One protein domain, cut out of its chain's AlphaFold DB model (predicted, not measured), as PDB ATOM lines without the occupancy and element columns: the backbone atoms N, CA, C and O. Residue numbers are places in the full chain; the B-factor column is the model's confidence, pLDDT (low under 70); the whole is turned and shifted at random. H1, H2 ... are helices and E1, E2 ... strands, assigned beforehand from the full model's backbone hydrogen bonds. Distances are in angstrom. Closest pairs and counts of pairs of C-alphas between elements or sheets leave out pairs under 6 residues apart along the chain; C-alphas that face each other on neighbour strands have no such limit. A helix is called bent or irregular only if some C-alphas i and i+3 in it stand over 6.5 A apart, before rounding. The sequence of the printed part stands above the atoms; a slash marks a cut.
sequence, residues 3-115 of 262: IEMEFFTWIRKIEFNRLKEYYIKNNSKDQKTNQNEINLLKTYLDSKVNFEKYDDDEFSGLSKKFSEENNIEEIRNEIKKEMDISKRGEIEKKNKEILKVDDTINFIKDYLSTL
ATOM      1  N   ILE A   3      -8.362 -14.837 -30.920       89.44
ATOM      2  CA  ILE A   3      -8.972 -15.821 -30.036       89.44
ATOM      3  C   ILE A   3      -8.525 -17.222 -30.442       89.44
ATOM      4  O   ILE A   3      -8.352 -17.511 -31.626       89.44
ATOM      5  N   GLU A   4      -8.352 -18.092 -29.451       91.31
ATOM      6  CA  GLU A   4      -8.187 -19.532 -29.635       91.31
ATOM      7  C   GLU A   4      -9.462 -20.216 -29.137       91.31
ATOM      8  O   GLU A   4      -9.845 -20.039 -27.982       91.31
ATOM      9  N   MET A   5     -10.141 -20.966 -30.006       90.38
ATOM     10  CA  MET A   5     -11.424 -21.591 -29.679       90.38
ATOM     11  C   MET A   5     -11.555 -22.962 -30.345       90.38
ATOM     12  O   MET A   5     -11.048 -23.198 -31.442       90.38
ATOM     13  N   GLU A   6     -12.235 -23.880 -29.659       90.44
ATOM     14  CA  GLU A   6     -12.593 -25.192 -30.198       90.44
ATOM     15  C   GLU A   6     -13.759 -25.061 -31.197       90.44
ATOM     16  O   GLU A   6     -14.691 -24.278 -31.000       90.44
ATOM     17  N   PHE A   7     -13.707 -25.814 -32.295       90.44
ATOM     18  CA  PHE A   7     -14.612 -25.662 -33.434       90.44
ATOM     19  C   PHE A   7     -16.091 -25.888 -33.088       90.44
ATOM     20  O   PHE A   7     -16.949 -25.129 -33.538       90.44
ATOM     21  N   PHE A   8     -16.419 -26.898 -32.284       90.06
ATOM     22  CA  PHE A   8     -17.796 -27.173 -31.874       90.06
ATOM     23  C   PHE A   8     -18.305 -26.225 -30.792       90.06
ATOM     24  O   PHE A   8     -19.481 -25.881 -30.780       90.06
ATOM     25  N   THR A   9     -17.428 -25.733 -29.928       90.06
ATOM     26  CA  THR A   9     -17.700 -24.650 -28.980       90.06
ATOM     27  C   THR A   9     -18.124 -23.390 -29.728       90.06
ATOM     28  O   THR A   9     -19.135 -22.775 -29.394       90.06
ATOM     29  N   TRP A  10     -17.428 -23.061 -30.815       91.75
ATOM     30  CA  TRP A  10     -17.825 -21.978 -31.708       91.75
ATOM     31  C   TRP A  10     -19.165 -22.219 -32.399       91.75
ATOM     32  O   TRP A  10     -20.022 -21.337 -32.356       91.75
ATOM     33  N   ILE A  11     -19.376 -23.406 -32.986       92.50
ATOM     34  CA  ILE A  11     -20.661 -23.767 -33.606       92.50
ATOM     35  C   ILE A  11     -21.805 -23.618 -32.594       92.50
ATOM     36  O   ILE A  11     -22.814 -22.987 -32.900       92.50
ATOM     37  N   ARG A  12     -21.651 -24.155 -31.379       91.44
ATOM     38  CA  ARG A  12     -22.666 -24.062 -30.320       91.44
ATOM     39  C   ARG A  12     -22.937 -22.613 -29.927       91.44
ATOM     40  O   ARG A  12     -24.100 -22.239 -29.798       91.44
ATOM     41  N   LYS A  13     -21.898 -21.779 -29.827       90.94
ATOM     42  CA  LYS A  13     -22.031 -20.342 -29.552       90.94
ATOM     43  C   LYS A  13     -22.879 -19.620 -30.599       90.94
ATOM     44  O   LYS A  13     -23.844 -18.944 -30.241       90.94
ATOM     45  N   ILE A  14     -22.542 -19.754 -31.882       92.56
ATOM     46  CA  ILE A  14     -23.276 -19.056 -32.954       92.56
ATOM     47  C   ILE A  14     -24.709 -19.592 -33.100       92.56
ATOM     48  O   ILE A  14     -25.644 -18.834 -33.346       92.56
ATOM     49  N   GLU A  15     -24.912 -20.890 -32.879       93.56
ATOM     50  CA  GLU A  15     -26.228 -21.525 -32.925       93.56
ATOM     51  C   GLU A  15     -27.129 -21.100 -31.778       93.56
ATOM     52  O   GLU A  15     -28.303 -20.800 -31.998       93.56
ATOM     53  N   PHE A  16     -26.573 -21.021 -30.571       91.94
ATOM     54  CA  PHE A  16     -27.278 -20.478 -29.424       91.94
ATOM     55  C   PHE A  16     -27.726 -19.042 -29.688       91.94
ATOM     56  O   PHE A  16     -28.903 -18.736 -29.514       91.94
ATOM     57  N   ASN A  17     -26.814 -18.182 -30.150       90.50
ATOM     58  CA  ASN A  17     -27.131 -16.783 -30.429       90.50
ATOM     59  C   ASN A  17     -28.265 -16.662 -31.455       90.50
ATOM     60  O   ASN A  17     -29.235 -15.942 -31.212       90.50
ATOM     61  N   ARG A  18     -28.214 -17.446 -32.542       92.12
ATOM     62  CA  ARG A  18     -29.288 -17.487 -33.543       92.12
ATOM     63  C   ARG A  18     -30.626 -17.938 -32.950       92.12
ATOM     64  O   ARG A  18     -31.657 -17.325 -33.225       92.12
ATOM     65  N   LEU A  19     -30.639 -19.022 -32.170       92.12
ATOM     66  CA  LEU A  19     -31.864 -19.546 -31.555       92.12
ATOM     67  C   LEU A  19     -32.449 -18.547 -30.556       92.12
ATOM     68  O   LEU A  19     -33.647 -18.270 -30.597       92.12
ATOM     69  N   LYS A  20     -31.601 -17.955 -29.714       89.94
ATOM     70  CA  LYS A  20     -31.979 -16.894 -28.781       89.94
ATOM     71  C   LYS A  20     -32.688 -15.753 -29.510       89.94
ATOM     72  O   LYS A  20     -33.809 -15.398 -29.154       89.94
ATOM     73  N   GLU A  21     -32.061 -15.208 -30.550       90.31
ATOM     74  CA  GLU A  21     -32.636 -14.119 -31.343       90.31
ATOM     75  C   GLU A  21     -33.975 -14.510 -31.975       90.31
ATOM     76  O   GLU A  21     -34.926 -13.728 -31.929       90.31
ATOM     77  N   TYR A  22     -34.079 -15.725 -32.521       91.38
ATOM     78  CA  TYR A  22     -35.315 -16.246 -33.102       91.38
ATOM     79  C   TYR A  22     -36.464 -16.272 -32.084       91.38
ATOM     80  O   TYR A  22     -37.530 -15.708 -32.349       91.38
ATOM     81  N   TYR A  23     -36.251 -16.876 -30.910       89.12
ATOM     82  CA  TYR A  23     -37.300 -17.009 -29.895       89.12
ATOM     83  C   TYR A  23     -37.682 -15.665 -29.272       89.12
ATOM     84  O   TYR A  23     -38.872 -15.405 -29.088       89.12
ATOM     85  N   ILE A  24     -36.718 -14.774 -29.014       86.50
ATOM     86  CA  ILE A  24     -37.009 -13.428 -28.499       86.50
ATOM     87  C   ILE A  24     -37.795 -12.612 -29.534       86.50
ATOM     88  O   ILE A  24     -38.801 -11.981 -29.198       86.50
ATOM     89  N   LYS A  25     -37.377 -12.637 -30.805       86.12
ATOM     90  CA  LYS A  25     -38.016 -11.866 -31.881       86.12
ATOM     91  C   LYS A  25     -39.429 -12.349 -32.180       86.12
ATOM     92  O   LYS A  25     -40.317 -11.516 -32.341       86.12
ATOM     93  N   ASN A  26     -39.647 -13.658 -32.262       83.44
ATOM     94  CA  ASN A  26     -40.974 -14.200 -32.554       83.44
ATOM     95  C   ASN A  26     -41.953 -13.947 -31.413       83.44
ATOM     96  O   ASN A  26     -43.071 -13.517 -31.679       83.44
ATOM     97  N   ASN A  27     -41.512 -14.082 -30.161       79.00
ATOM     98  CA  ASN A  27     -42.339 -13.693 -29.024       79.00
ATOM     99  C   ASN A  27     -42.612 -12.183 -29.006       79.00
ATOM    100  O   ASN A  27     -43.705 -11.766 -28.660       79.00
ATOM    101  N   SER A  28     -41.690 -11.335 -29.459       74.75
ATOM    102  CA  SER A  28     -41.924  -9.881 -29.501       74.75
ATOM    103  C   SER A  28     -42.876  -9.413 -30.617       74.75
ATOM    104  O   SER A  28     -43.332  -8.274 -30.576       74.75
ATOM    105  N   LYS A  29     -43.145 -10.236 -31.645       66.62
ATOM    106  CA  LYS A  29     -43.944  -9.849 -32.826       66.62
ATOM    107  C   LYS A  29     -45.443 -10.104 -32.691       66.62
ATOM    108  O   LYS A  29     -46.217  -9.467 -33.405       66.62
ATOM    109  N   ASP A  30     -45.857 -11.017 -31.820       63.66
ATOM    110  CA  ASP A  30     -47.275 -11.244 -31.568       63.66
ATOM    111  C   ASP A  30     -47.867 -10.022 -30.837       63.66
ATOM    112  O   ASP A  30     -47.481  -9.659 -29.735       63.66
ATOM    113  N   GLN A  31     -48.855  -9.340 -31.418       51.69
ATOM    114  CA  GLN A  31     -49.503  -8.189 -30.753       51.69
ATOM    115  C   GLN A  31     -50.326  -8.588 -29.505       51.69
ATOM    116  O   GLN A  31     -50.923  -7.739 -28.849       51.69
ATOM    117  N   LYS A  32     -50.363  -9.887 -29.173       57.53
ATOM    118  CA  LYS A  32     -51.020 -10.486 -28.002       57.53
ATOM    119  C   LYS A  32     -50.027 -11.161 -27.039       57.53
ATOM    120  O   LYS A  32     -50.445 -12.019 -26.261       57.53
ATOM    121  N   THR A  33     -48.727 -10.862 -27.109       58.75
ATOM    122  CA  THR A  33     -47.747 -11.626 -26.325       58.75
ATOM    123  C   THR A  33     -47.854 -11.364 -24.831       58.75
ATOM    124  O   THR A  33     -47.910 -10.228 -24.362       58.75
ATOM    125  N   ASN A  34     -47.783 -12.460 -24.081       72.00
ATOM    126  CA  ASN A  34     -47.469 -12.465 -22.667       72.00
ATOM    127  C   ASN A  34     -46.093 -11.848 -22.415       72.00
ATOM    128  O   ASN A  34     -45.062 -12.490 -22.611       72.00
ATOM    129  N   GLN A  35     -46.085 -10.610 -21.923       83.56
ATOM    130  CA  GLN A  35     -44.885  -9.899 -21.475       83.56
ATOM    131  C   GLN A  35     -44.032 -10.747 -20.513       83.56
ATOM    132  O   GLN A  35     -42.806 -10.665 -20.534       83.56
ATOM    133  N   ASN A  36     -44.675 -11.600 -19.718       85.31
ATOM    134  CA  ASN A  36     -44.034 -12.572 -18.840       85.31
ATOM    135  C   ASN A  36     -43.157 -13.585 -19.594       85.31
ATOM    136  O   ASN A  36     -42.016 -13.792 -19.195       85.31
ATOM    137  N   GLU A  37     -43.639 -14.170 -20.699       87.75
ATOM    138  CA  GLU A  37     -42.873 -15.124 -21.522       87.75
ATOM    139  C   GLU A  37     -41.612 -14.447 -22.080       87.75
ATOM    140  O   GLU A  37     -40.506 -14.970 -21.943       87.75
ATOM    141  N   ILE A  38     -41.748 -13.224 -22.611       87.19
ATOM    142  CA  ILE A  38     -40.609 -12.419 -23.084       87.19
ATOM    143  C   ILE A  38     -39.635 -12.114 -21.940       87.19
ATOM    144  O   ILE A  38     -38.423 -12.229 -22.120       87.19
ATOM    145  N   ASN A  39     -40.139 -11.708 -20.773       87.69
ATOM    146  CA  ASN A  39     -39.307 -11.376 -19.618       87.69
ATOM    147  C   ASN A  39     -38.532 -12.599 -19.116       87.69
ATOM    148  O   ASN A  39     -37.347 -12.475 -18.808       87.69
ATOM    149  N   LEU A  40     -39.161 -13.775 -19.077       89.50
ATOM    150  CA  LEU A  40     -38.506 -15.033 -18.723       89.50
ATOM    151  C   LEU A  40     -37.438 -15.403 -19.758       89.50
ATOM    152  O   LEU A  40     -36.287 -15.615 -19.387       89.50
ATOM    153  N   LEU A  41     -37.760 -15.376 -21.057       90.12
ATOM    154  CA  LEU A  41     -36.770 -15.636 -22.109       90.12
ATOM    155  C   LEU A  41     -35.578 -14.680 -22.016       90.12
ATOM    156  O   LEU A  41     -34.438 -15.124 -22.089       90.12
ATOM    157  N   LYS A  42     -35.802 -13.382 -21.782       87.62
ATOM    158  CA  LYS A  42     -34.704 -12.429 -21.566       87.62
ATOM    159  C   LYS A  42     -33.918 -12.733 -20.290       87.62
ATOM    160  O   LYS A  42     -32.693 -12.684 -20.280       87.62
ATOM    161  N   THR A  43     -34.596 -13.095 -19.209       86.19
ATOM    162  CA  THR A  43     -33.935 -13.415 -17.939       86.19
ATOM    163  C   THR A  43     -32.985 -14.606 -18.095       86.19
ATOM    164  O   THR A  43     -31.831 -14.520 -17.680       86.19
ATOM    165  N   TYR A  44     -33.415 -15.683 -18.750       85.94
ATOM    166  CA  TYR A  44     -32.623 -16.916 -18.819       85.94
ATOM    167  C   TYR A  44     -31.750 -17.029 -20.075       85.94
ATOM    168  O   TYR A  44     -30.672 -17.611 -19.996       85.94
ATOM    169  N   LEU A  45     -32.151 -16.441 -21.206       86.19
ATOM    170  CA  LEU A  45     -31.376 -16.490 -22.452       86.19
ATOM    171  C   LEU A  45     -30.538 -15.224 -22.712       86.19
ATOM    172  O   LEU A  45     -29.449 -15.346 -23.268       86.19
ATOM    173  N   ASP A  46     -31.003 -14.021 -22.334       75.50
ATOM    174  CA  ASP A  46     -30.230 -12.771 -22.511       75.50
ATOM    175  C   ASP A  46     -29.326 -12.449 -21.312       75.50
ATOM    176  O   ASP A  46     -28.211 -11.971 -21.512       75.50
ATOM    177  N   SER A  47     -29.795 -12.639 -20.072       56.50
ATOM    178  CA  SER A  47     -29.252 -11.855 -18.951       56.50
ATOM    179  C   SER A  47     -28.102 -12.469 -18.145       56.50
ATOM    180  O   SER A  47     -27.548 -11.754 -17.311       56.50
ATOM    181  N   LYS A  48     -27.707 -13.740 -18.329       50.88
ATOM    182  CA  LYS A  48     -26.792 -14.367 -17.344       50.88
ATOM    183  C   LYS A  48     -25.757 -15.380 -17.800       50.88
ATOM    184  O   LYS A  48     -25.034 -15.859 -16.929       50.88
ATOM    185  N   VAL A  49     -25.618 -15.702 -19.082       56.28
ATOM    186  CA  VAL A  49     -24.722 -16.811 -19.434       56.28
ATOM    187  C   VAL A  49     -23.632 -16.402 -20.409       56.28
ATOM    188  O   VAL A  49     -23.720 -16.600 -21.617       56.28
ATOM    189  N   ASN A  50     -22.565 -15.835 -19.840       61.03
ATOM    190  CA  ASN A  50     -21.238 -15.904 -20.443       61.03
ATOM    191  C   ASN A  50     -20.751 -17.347 -20.308       61.03
ATOM    192  O   ASN A  50     -19.961 -17.654 -19.423       61.03
ATOM    193  N   PHE A  51     -21.283 -18.227 -21.153       66.12
ATOM    194  CA  PHE A  51     -20.774 -19.581 -21.303       66.12
ATOM    195  C   PHE A  51     -19.286 -19.497 -21.658       66.12
ATOM    196  O   PHE A  51     -18.934 -18.987 -22.728       66.12
ATOM    197  N   GLU A  52     -18.408 -19.950 -20.763       66.00
ATOM    198  CA  GLU A  52     -16.967 -19.906 -21.011       66.00
ATOM    199  C   GLU A  52     -16.581 -20.931 -22.076       66.00
ATOM    200  O   GLU A  52     -15.666 -20.693 -22.872       66.00
ATOM    201  N   LYS A  53     -17.288 -22.069 -22.121       66.19
ATOM    202  CA  LYS A  53     -16.979 -23.172 -23.040       66.19
ATOM    203  C   LYS A  53     -18.165 -23.664 -23.860       66.19
ATOM    204  O   LYS A  53     -17.982 -24.605 -24.634       66.19
ATOM    205  N   TYR A  54     -19.324 -22.999 -23.773       75.12
ATOM    206  CA  TYR A  54     -20.562 -23.396 -24.466       75.12
ATOM    207  C   TYR A  54     -20.725 -24.916 -24.444       75.12
ATOM    208  O   TYR A  54     -20.941 -25.537 -25.485       75.12
ATOM    209  N   ASP A  55     -20.505 -25.514 -23.273       71.94
ATOM    210  CA  ASP A  55     -20.532 -26.955 -23.094       71.94
ATOM    211  C   ASP A  55     -21.889 -27.443 -22.578       71.94
ATOM    212  O   ASP A  55     -22.788 -26.661 -22.254       71.94
ATOM    213  N   ASP A  56     -22.059 -28.765 -22.589       73.19
ATOM    214  CA  ASP A  56     -23.326 -29.399 -22.226       73.19
ATOM    215  C   ASP A  56     -23.632 -29.207 -20.726       73.19
ATOM    216  O   ASP A  56     -24.802 -29.180 -20.331       73.19
ATOM    217  N   ASP A  57     -22.599 -29.026 -19.897       79.00
ATOM    218  CA  ASP A  57     -22.707 -28.902 -18.444       79.00
ATOM    219  C   ASP A  57     -23.197 -27.505 -18.045       79.00
ATOM    220  O   ASP A  57     -24.155 -27.385 -17.272       79.00
ATOM    221  N   GLU A  58     -22.620 -26.444 -18.623       76.38
ATOM    222  CA  GLU A  58     -23.068 -25.072 -18.372       76.38
ATOM    223  C   GLU A  58     -24.543 -24.891 -18.791       76.38
ATOM    224  O   GLU A  58     -25.337 -24.281 -18.067       76.38
ATOM    225  N   PHE A  59     -24.946 -25.460 -19.936       80.62
ATOM    226  CA  PHE A  59     -26.333 -25.386 -20.417       80.62
ATOM    227  C   PHE A  59     -27.307 -26.200 -19.562       80.62
ATOM    228  O   PHE A  59     -28.440 -25.776 -19.311       80.62
ATOM    229  N   SER A  60     -26.868 -27.363 -19.081       82.94
ATOM    230  CA  SER A  60     -27.653 -28.184 -18.159       82.94
ATOM    231  C   SER A  60     -27.911 -27.458 -16.838       82.94
ATOM    232  O   SER A  60     -29.014 -27.553 -16.299       82.94
ATOM    233  N   GLY A  61     -26.942 -26.669 -16.362       85.69
ATOM    234  CA  GLY A  61     -27.111 -25.793 -15.203       85.69
ATOM    235  C   GLY A  61     -28.226 -24.759 -15.389       85.69
ATOM    236  O   GLY A  61     -29.034 -24.566 -14.480       85.69
ATOM    237  N   LEU A  62     -28.327 -24.142 -16.573       85.56
ATOM    238  CA  LEU A  62     -29.385 -23.175 -16.889       85.56
ATOM    239  C   LEU A  62     -30.784 -23.812 -16.855       85.56
ATOM    240  O   LEU A  62     -31.683 -23.275 -16.206       85.56
ATOM    241  N   SER A  63     -30.955 -24.953 -17.528       88.38
ATOM    242  CA  SER A  63     -32.219 -25.709 -17.567       88.38
ATOM    243  C   SER A  63     -32.655 -26.137 -16.162       88.38
ATOM    244  O   SER A  63     -33.792 -25.881 -15.754       88.38
ATOM    245  N   LYS A  64     -31.722 -26.685 -15.373       89.88
ATOM    246  CA  LYS A  64     -31.983 -27.106 -13.993       89.88
ATOM    247  C   LYS A  64     -32.407 -25.930 -13.115       89.88
ATOM    248  O   LYS A  64     -33.414 -26.018 -12.421       89.88
ATOM    249  N   LYS A  65     -31.680 -24.815 -13.192       90.06
ATOM    250  CA  LYS A  65     -31.997 -23.606 -12.432       90.06
ATOM    251  C   LYS A  65     -33.389 -23.066 -12.766       90.06
ATOM    252  O   LYS A  65     -34.141 -22.738 -11.856       90.06
ATOM    253  N   PHE A  66     -33.739 -22.997 -14.053       92.12
ATOM    254  CA  PHE A  66     -35.079 -22.587 -14.474       92.12
ATOM    255  C   PHE A  66     -36.157 -23.510 -13.893       92.12
ATOM    256  O   PHE A  66     -37.151 -23.029 -13.348       92.12
ATOM    257  N   SER A  67     -35.930 -24.825 -13.980       92.25
ATOM    258  CA  SER A  67     -36.844 -25.846 -13.462       92.25
ATOM    259  C   SER A  67     -37.101 -25.706 -11.962       92.25
ATOM    260  O   SER A  67     -38.250 -25.784 -11.530       92.25
ATOM    261  N   GLU A  68     -36.039 -25.480 -11.184       93.44
ATOM    262  CA  GLU A  68     -36.092 -25.330  -9.726       93.44
ATOM    263  C   GLU A  68     -36.747 -24.010  -9.302       93.44
ATOM    264  O   GLU A  68     -37.646 -24.021  -8.469       93.44
ATOM    265  N   GLU A  69     -36.361 -22.877  -9.898       94.00
ATOM    266  CA  GLU A  69     -36.909 -21.558  -9.533       94.00
ATOM    267  C   GLU A  69     -38.409 -21.418  -9.857       94.00
ATOM    268  O   GLU A  69     -39.090 -20.589  -9.255       94.00
ATOM    269  N   ASN A  70     -38.928 -22.228 -10.786       93.88
ATOM    270  CA  ASN A  70     -40.315 -22.161 -11.256       93.88
ATOM    271  C   ASN A  70     -41.151 -23.414 -10.924       93.88
ATOM    272  O   ASN A  70     -42.257 -23.550 -11.446       93.88
ATOM    273  N   ASN A  71     -40.650 -24.324 -10.079       94.75
ATOM    274  CA  ASN A  71     -41.344 -25.549  -9.644       94.75
ATOM    275  C   ASN A  71     -41.924 -26.392 -10.802       94.75
ATOM    276  O   ASN A  71     -43.025 -26.941 -10.707       94.75
ATOM    277  N   ILE A  72     -41.187 -26.513 -11.911       95.69
ATOM    278  CA  ILE A  72     -41.673 -27.176 -13.137       95.69
ATOM    279  C   ILE A  72     -42.092 -28.625 -12.885       95.69
ATOM    280  O   ILE A  72     -43.120 -29.079 -13.390       95.69
ATOM    281  N   GLU A  73     -41.301 -29.358 -12.103       94.25
ATOM    282  CA  GLU A  73     -41.563 -30.767 -11.813       94.25
ATOM    283  C   GLU A  73     -42.848 -30.952 -10.995       94.25
ATOM    284  O   GLU A  73     -43.617 -31.883 -11.236       94.25
ATOM    285  N   GLU A  74     -43.133 -30.041 -10.064       95.19
ATOM    286  CA  GLU A  74     -44.378 -30.063  -9.292       95.19
ATOM    287  C   GLU A  74     -45.582 -29.809 -10.200       95.19
ATOM    288  O   GLU A  74     -46.532 -30.592 -10.179       95.19
ATOM    289  N   ILE A  75     -45.497 -28.798 -11.074       95.31
ATOM    290  CA  ILE A  75     -46.541 -28.471 -12.058       95.31
ATOM    291  C   ILE A  75     -46.818 -29.670 -12.975       95.31
ATOM    292  O   ILE A  75     -47.970 -30.061 -13.172       95.31
ATOM    293  N   ARG A  76     -45.772 -30.297 -13.532       93.50
ATOM    294  CA  ARG A  76     -45.918 -31.474 -14.407       93.50
ATOM    295  C   ARG A  76     -46.553 -32.655 -13.673       93.50
ATOM    296  O   ARG A  76     -47.394 -33.352 -14.245       93.50
ATOM    297  N   ASN A  77     -46.187 -32.875 -12.413       95.38
ATOM    298  CA  ASN A  77     -46.769 -33.935 -11.596       95.38
ATOM    299  C   ASN A  77     -48.227 -33.658 -11.215       95.38
ATOM    300  O   ASN A  77     -49.019 -34.600 -11.191       95.38
ATOM    301  N   GLU A  78     -48.591 -32.401 -10.960       95.31
ATOM    302  CA  GLU A  78     -49.976 -31.977 -10.730       95.31
ATOM    303  C   GLU A  78     -50.839 -32.285 -11.965       95.31
ATOM    304  O   GLU A  78     -51.827 -33.011 -11.864       95.31
ATOM    305  N   ILE A  79     -50.387 -31.865 -13.153       93.50
ATOM    306  CA  ILE A  79     -51.053 -32.137 -14.440       93.50
ATOM    307  C   ILE A  79     -51.213 -33.643 -14.687       93.50
ATOM    308  O   ILE A  79     -52.255 -34.090 -15.162       93.50
ATOM    309  N   LYS A  80     -50.179 -34.443 -14.388       93.62
ATOM    310  CA  LYS A  80     -50.182 -35.895 -14.626       93.62
ATOM    311  C   LYS A  80     -51.116 -36.654 -13.678       93.62
ATOM    312  O   LYS A  80     -51.642 -37.696 -14.066       93.62
ATOM    313  N   LYS A  81     -51.263 -36.184 -12.437       95.31
ATOM    314  CA  LYS A  81     -52.107 -36.815 -11.412       95.31
ATOM    315  C   LYS A  81     -53.572 -36.390 -11.508       95.31
ATOM    316  O   LYS A  81     -54.426 -37.134 -11.034       95.31
ATOM    317  N   GLU A  82     -53.861 -35.232 -12.100       95.56
ATOM    318  CA  GLU A  82     -55.229 -34.736 -12.250       95.56
ATOM    319  C   GLU A  82     -56.010 -35.566 -13.284       95.56
ATOM    320  O   GLU A  82     -55.658 -35.640 -14.464       95.56
ATOM    321  N   MET A  83     -57.081 -36.209 -12.816       92.62
ATOM    322  CA  MET A  83     -57.940 -37.069 -13.634       92.62
ATOM    323  C   MET A  83     -59.090 -36.291 -14.281       92.62
ATOM    324  O   MET A  83     -59.621 -36.727 -15.304       92.62
ATOM    325  N   ASP A  84     -59.482 -35.151 -13.705       94.62
ATOM    326  CA  ASP A  84     -60.505 -34.272 -14.266       94.62
ATOM    327  C   ASP A  84     -59.914 -33.419 -15.400       94.62
ATOM    328  O   ASP A  84     -59.066 -32.549 -15.192       94.62
ATOM    329  N   ILE A  85     -60.402 -33.647 -16.622       93.06
ATOM    330  CA  ILE A  85     -59.937 -32.963 -17.837       93.06
ATOM    331  C   ILE A  85     -60.106 -31.440 -17.728       93.06
ATOM    332  O   ILE A  85     -59.246 -30.697 -18.205       93.06
ATOM    333  N   SER A  86     -61.186 -30.962 -17.099       93.00
ATOM    334  CA  SER A  86     -61.444 -29.525 -16.971       93.00
ATOM    335  C   SER A  86     -60.407 -28.870 -16.065       93.00
ATOM    336  O   SER A  86     -59.794 -27.872 -16.442       93.00
ATOM    337  N   LYS A  87     -60.152 -29.472 -14.897       92.00
ATOM    338  CA  LYS A  87     -59.155 -28.973 -13.938       92.00
ATOM    339  C   LYS A  87     -57.743 -29.050 -14.494       92.00
ATOM    340  O   LYS A  87     -56.977 -28.098 -14.367       92.00
ATOM    341  N   ARG A  88     -57.419 -30.140 -15.190       93.06
ATOM    342  CA  ARG A  88     -56.143 -30.278 -15.889       93.06
ATOM    343  C   ARG A  88     -55.920 -29.133 -16.880       93.06
ATOM    344  O   ARG A  88     -54.848 -28.529 -16.885       93.06
ATOM    345  N   GLY A  89     -56.940 -28.791 -17.670       91.25
ATOM    346  CA  GLY A  89     -56.882 -27.668 -18.607       91.25
ATOM    347  C   GLY A  89     -56.668 -26.310 -17.925       91.25
ATOM    348  O   GLY A  89     -55.970 -25.452 -18.465       91.25
ATOM    349  N   GLU A  90     -57.215 -26.105 -16.726       93.00
ATOM    350  CA  GLU A  90     -56.991 -24.887 -15.935       93.00
ATOM    351  C   GLU A  90     -55.552 -24.786 -15.413       93.00
ATOM    352  O   GLU A  90     -54.937 -23.721 -15.536       93.00
ATOM    353  N   ILE A  91     -54.991 -25.888 -14.904       91.94
ATOM    354  CA  ILE A  91     -53.594 -25.959 -14.441       91.94
ATOM    355  C   ILE A  91     -52.634 -25.683 -15.605       91.94
ATOM    356  O   ILE A  91     -51.728 -24.853 -15.482       91.94
ATOM    357  N   GLU A  92     -52.853 -26.324 -16.757       91.75
ATOM    358  CA  GLU A  92     -52.055 -26.109 -17.970       91.75
ATOM    359  C   GLU A  92     -52.157 -24.654 -18.450       91.75
ATOM    360  O   GLU A  92     -51.146 -24.033 -18.781       91.75
ATOM    361  N   LYS A  93     -53.359 -24.065 -18.443       91.81
ATOM    362  CA  LYS A  93     -53.568 -22.671 -18.856       91.81
ATOM    363  C   LYS A  93     -52.877 -21.682 -17.920       91.81
ATOM    364  O   LYS A  93     -52.273 -20.729 -18.410       91.81
ATOM    365  N   LYS A  94     -52.948 -21.906 -16.604       92.69
ATOM    366  CA  LYS A  94     -52.302 -21.068 -15.583       92.69
ATOM    367  C   LYS A  94     -50.778 -21.078 -15.721       92.69
ATOM    368  O   LYS A  94     -50.152 -20.037 -15.561       92.69
ATOM    369  N   ASN A  95     -50.196 -22.233 -16.046       93.81
ATOM    370  CA  ASN A  95     -48.743 -22.424 -16.109       93.81
ATOM    371  C   ASN A  95     -48.170 -22.382 -17.536       93.81
ATOM    372  O   ASN A  95     -46.981 -22.628 -17.740       93.81
ATOM    373  N   LYS A  96     -48.999 -22.059 -18.533       91.25
ATOM    374  CA  LYS A  96     -48.669 -22.148 -19.961       91.25
ATOM    375  C   LYS A  96     -47.366 -21.444 -20.336       91.25
ATOM    376  O   LYS A  96     -46.583 -21.986 -21.106       91.25
ATOM    377  N   GLU A  97     -47.156 -20.227 -19.843       90.38
ATOM    378  CA  GLU A  97     -45.971 -19.415 -20.168       90.38
ATOM    379  C   GLU A  97     -44.688 -20.054 -19.648       90.38
ATOM    380  O   GLU A  97     -43.722 -20.207 -20.386       90.38
ATOM    381  N   ILE A  98     -44.706 -20.467 -18.385       93.44
ATOM    382  CA  ILE A  98     -43.557 -21.069 -17.714       93.44
ATOM    383  C   ILE A  98     -43.207 -22.413 -18.368       93.44
ATOM    384  O   ILE A  98     -42.041 -22.655 -18.672       93.44
ATOM    385  N   LEU A  99     -44.212 -23.245 -18.671       93.62
ATOM    386  CA  LEU A  99     -44.013 -24.522 -19.363       93.62
ATOM    387  C   LEU A  99     -43.437 -24.332 -20.773       93.62
ATOM    388  O   LEU A  99     -42.502 -25.030 -21.150       93.62
ATOM    389  N   LYS A 100     -43.917 -23.340 -21.534       92.12
ATOM    390  CA  LYS A 100     -43.347 -23.009 -22.851       92.12
ATOM    391  C   LYS A 100     -41.884 -22.580 -22.782       92.12
ATOM    392  O   LYS A 100     -41.104 -22.915 -23.677       92.12
ATOM    393  N   VAL A 101     -41.518 -21.790 -21.773       92.69
ATOM    394  CA  VAL A 101     -40.130 -21.348 -21.598       92.69
ATOM    395  C   VAL A 101     -39.247 -22.533 -21.211       92.69
ATOM    396  O   VAL A 101     -38.173 -22.670 -21.792       92.69
ATOM    397  N   ASP A 102     -39.714 -23.421 -20.326       94.25
ATOM    398  CA  ASP A 102     -39.007 -24.669 -20.004       94.25
ATOM    399  C   ASP A 102     -38.767 -25.513 -21.262       94.25
ATOM    400  O   ASP A 102     -37.632 -25.880 -21.567       94.25
ATOM    401  N   ASP A 103     -39.823 -25.755 -22.042       93.38
ATOM    402  CA  ASP A 103     -39.746 -26.525 -23.283       93.38
ATOM    403  C   ASP A 103     -38.773 -25.877 -24.284       93.38
ATOM    404  O   ASP A 103     -38.008 -26.571 -24.954       93.38
ATOM    405  N   THR A 104     -38.741 -24.542 -24.353       93.50
ATOM    406  CA  THR A 104     -37.806 -23.796 -25.211       93.50
ATOM    407  C   THR A 104     -36.355 -23.963 -24.754       93.50
ATOM    408  O   THR A 104     -35.480 -24.226 -25.581       93.50
ATOM    409  N   ILE A 105     -36.079 -23.830 -23.453       92.25
ATOM    410  CA  ILE A 105     -34.730 -24.006 -22.897       92.25
ATOM    411  C   ILE A 105     -34.245 -25.441 -23.129       92.25
ATOM    412  O   ILE A 105     -33.114 -25.640 -23.580       92.25
ATOM    413  N   ASN A 106     -35.104 -26.433 -22.882       91.94
ATOM    414  CA  ASN A 106     -34.776 -27.842 -23.087       91.94
ATOM    415  C   ASN A 106     -34.565 -28.171 -24.568       91.94
ATOM    416  O   ASN A 106     -33.583 -28.825 -24.903       91.94
ATOM    417  N   PHE A 107     -35.388 -27.628 -25.469       93.69
ATOM    418  CA  PHE A 107     -35.169 -27.766 -26.908       93.69
ATOM    419  C   PHE A 107     -33.803 -27.216 -27.343       93.69
ATOM    420  O   PHE A 107     -33.075 -27.883 -28.077       93.69
ATOM    421  N   ILE A 108     -33.440 -26.007 -26.895       92.00
ATOM    422  CA  ILE A 108     -32.143 -25.398 -27.229       92.00
ATOM    423  C   ILE A 108     -31.002 -26.267 -26.696       92.00
ATOM    424  O   ILE A 108     -30.068 -26.561 -27.442       92.00
ATOM    425  N   LYS A 109     -31.082 -26.709 -25.436       90.06
ATOM    426  CA  LYS A 109     -30.096 -27.609 -24.823       90.06
ATOM    427  C   LYS A 109     -29.921 -28.885 -25.650       90.06
ATOM    428  O   LYS A 109     -28.799 -29.218 -26.033       90.06
ATOM    429  N   ASP A 110     -31.018 -29.572 -25.951       91.12
ATOM    430  CA  ASP A 110     -30.989 -30.832 -26.688       91.12
ATOM    431  C   ASP A 110     -30.403 -30.627 -28.084       91.12
ATOM    432  O   ASP A 110     -29.523 -31.379 -28.502       91.12
ATOM    433  N   TYR A 111     -30.793 -29.553 -28.773       92.00
ATOM    434  CA  TYR A 111     -30.215 -29.179 -30.059       92.00
ATOM    435  C   TYR A 111     -28.696 -28.965 -29.974       92.00
ATOM    436  O   TYR A 111     -27.951 -29.560 -30.756       92.00
ATOM    437  N   LEU A 112     -28.212 -28.165 -29.018       89.69
ATOM    438  CA  LEU A 112     -26.782 -27.875 -28.861       89.69
ATOM    439  C   LEU A 112     -25.964 -29.122 -28.497       89.69
ATOM    440  O   LEU A 112     -24.844 -29.264 -28.989       89.69
ATOM    441  N   SER A 113     -26.535 -30.064 -27.737       87.94
ATOM    442  CA  SER A 113     -25.882 -31.340 -27.387       87.94
ATOM    443  C   SER A 113     -25.563 -32.214 -28.614       87.94
ATOM    444  O   SER A 113     -24.635 -33.032 -28.608       87.94
ATOM    445  N   THR A 114     -26.293 -32.023 -29.720       88.38
ATOM    446  CA  THR A 114     -26.009 -32.710 -30.991       88.38
ATOM    447  C   THR A 114     -24.799 -32.124 -31.724       88.38
ATOM    448  O   THR A 114     -24.203 -32.784 -32.578       88.38
ATOM    449  N   LEU A 115     -24.394 -30.900 -31.377       89.19
ATOM    450  CA  LEU A 115     -23.326 -30.139 -32.023       89.19
ATOM    451  C   LEU A 115     -21.991 -30.308 -31.291       89.19
ATOM    452  O   LEU A 115     -21.277 -29.343 -31.039       89.19
TER     453      LEU A 115
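What this domain is: This is residues 3 to 115 of the 262 residues of an uncharacterized protein of Candidatus Hepatoplasma crinochetorum Av (UniProt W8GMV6). An elongated body of helices is built round H5b, one arm of a bent helix, with the hairpin of H1 and H2 packed on one side of it and H3 on another. H4 and the other arm, H5a, fold into a second hairpin at one end, and the short strand E1 lies at the opposite end. The printed part has 113 residues, mostly helix, in the order E1, H1, H2, H3, H4, H5; E1 pairs with no named strand. It is only just compact, close to loose, with a radius of gyration of the C-alphas of 15.9 A, and spans 56 by 32 by 21 A.

How they stand to each other: E1, residues 3 to 6, and H1, residues 7 to 29, meet only through their link. With residues 20 to 28 alone, H1 touches H2, residues 35 to 46, in a hairpin at a shallow tilt of 14 degrees; their closest C-alphas, of Asn 27 and Ile 38, are 6.3 A apart. The hub H5, residues 85 to 113, was assigned as one helix by its hydrogen bonds but is bent, C-alphas 94 and 97 being 8.0 A apart; its arms H5a, residues 85 to 94, and H5b, residues 97 to 113, stand about perpendicular at 76 degrees. H1, H2 and H5b form a bundle, helices side by side; the closest C-alphas of H2 and H5b, those of Glu 37 and Glu 97, are 5.5 A apart. H3, residues 56 to 69, touches H5b, closest at the C-alphas of Asp 56 and Ser 113, 6.1 A. H4, residues 72 to 81, forms a hairpin with H5a; the C-alphas of Ile 79 and Arg 88 come closest, 5.6 A. In H1, H2, H3, H4, H5a and H5b every O i to N i+4 pair is within hydrogen-bond range.

Where its parts are: E1 begins at C-alpha 3 (-8.972, -15.821, -30.036). From first to last C-alpha H1 measures 33.3 A, H3 20.2 A and H5b 24.5 A, ending at C-alpha 113 (-25.882, -31.340, -27.387).

The domain as a whole: The two C-alphas farthest apart, of Ile 3 and Asp 84, are 57.0 A apart. The printed part has no cut and no long link. Residues 29 to 33 and 47 to 53 have pLDDT under 70.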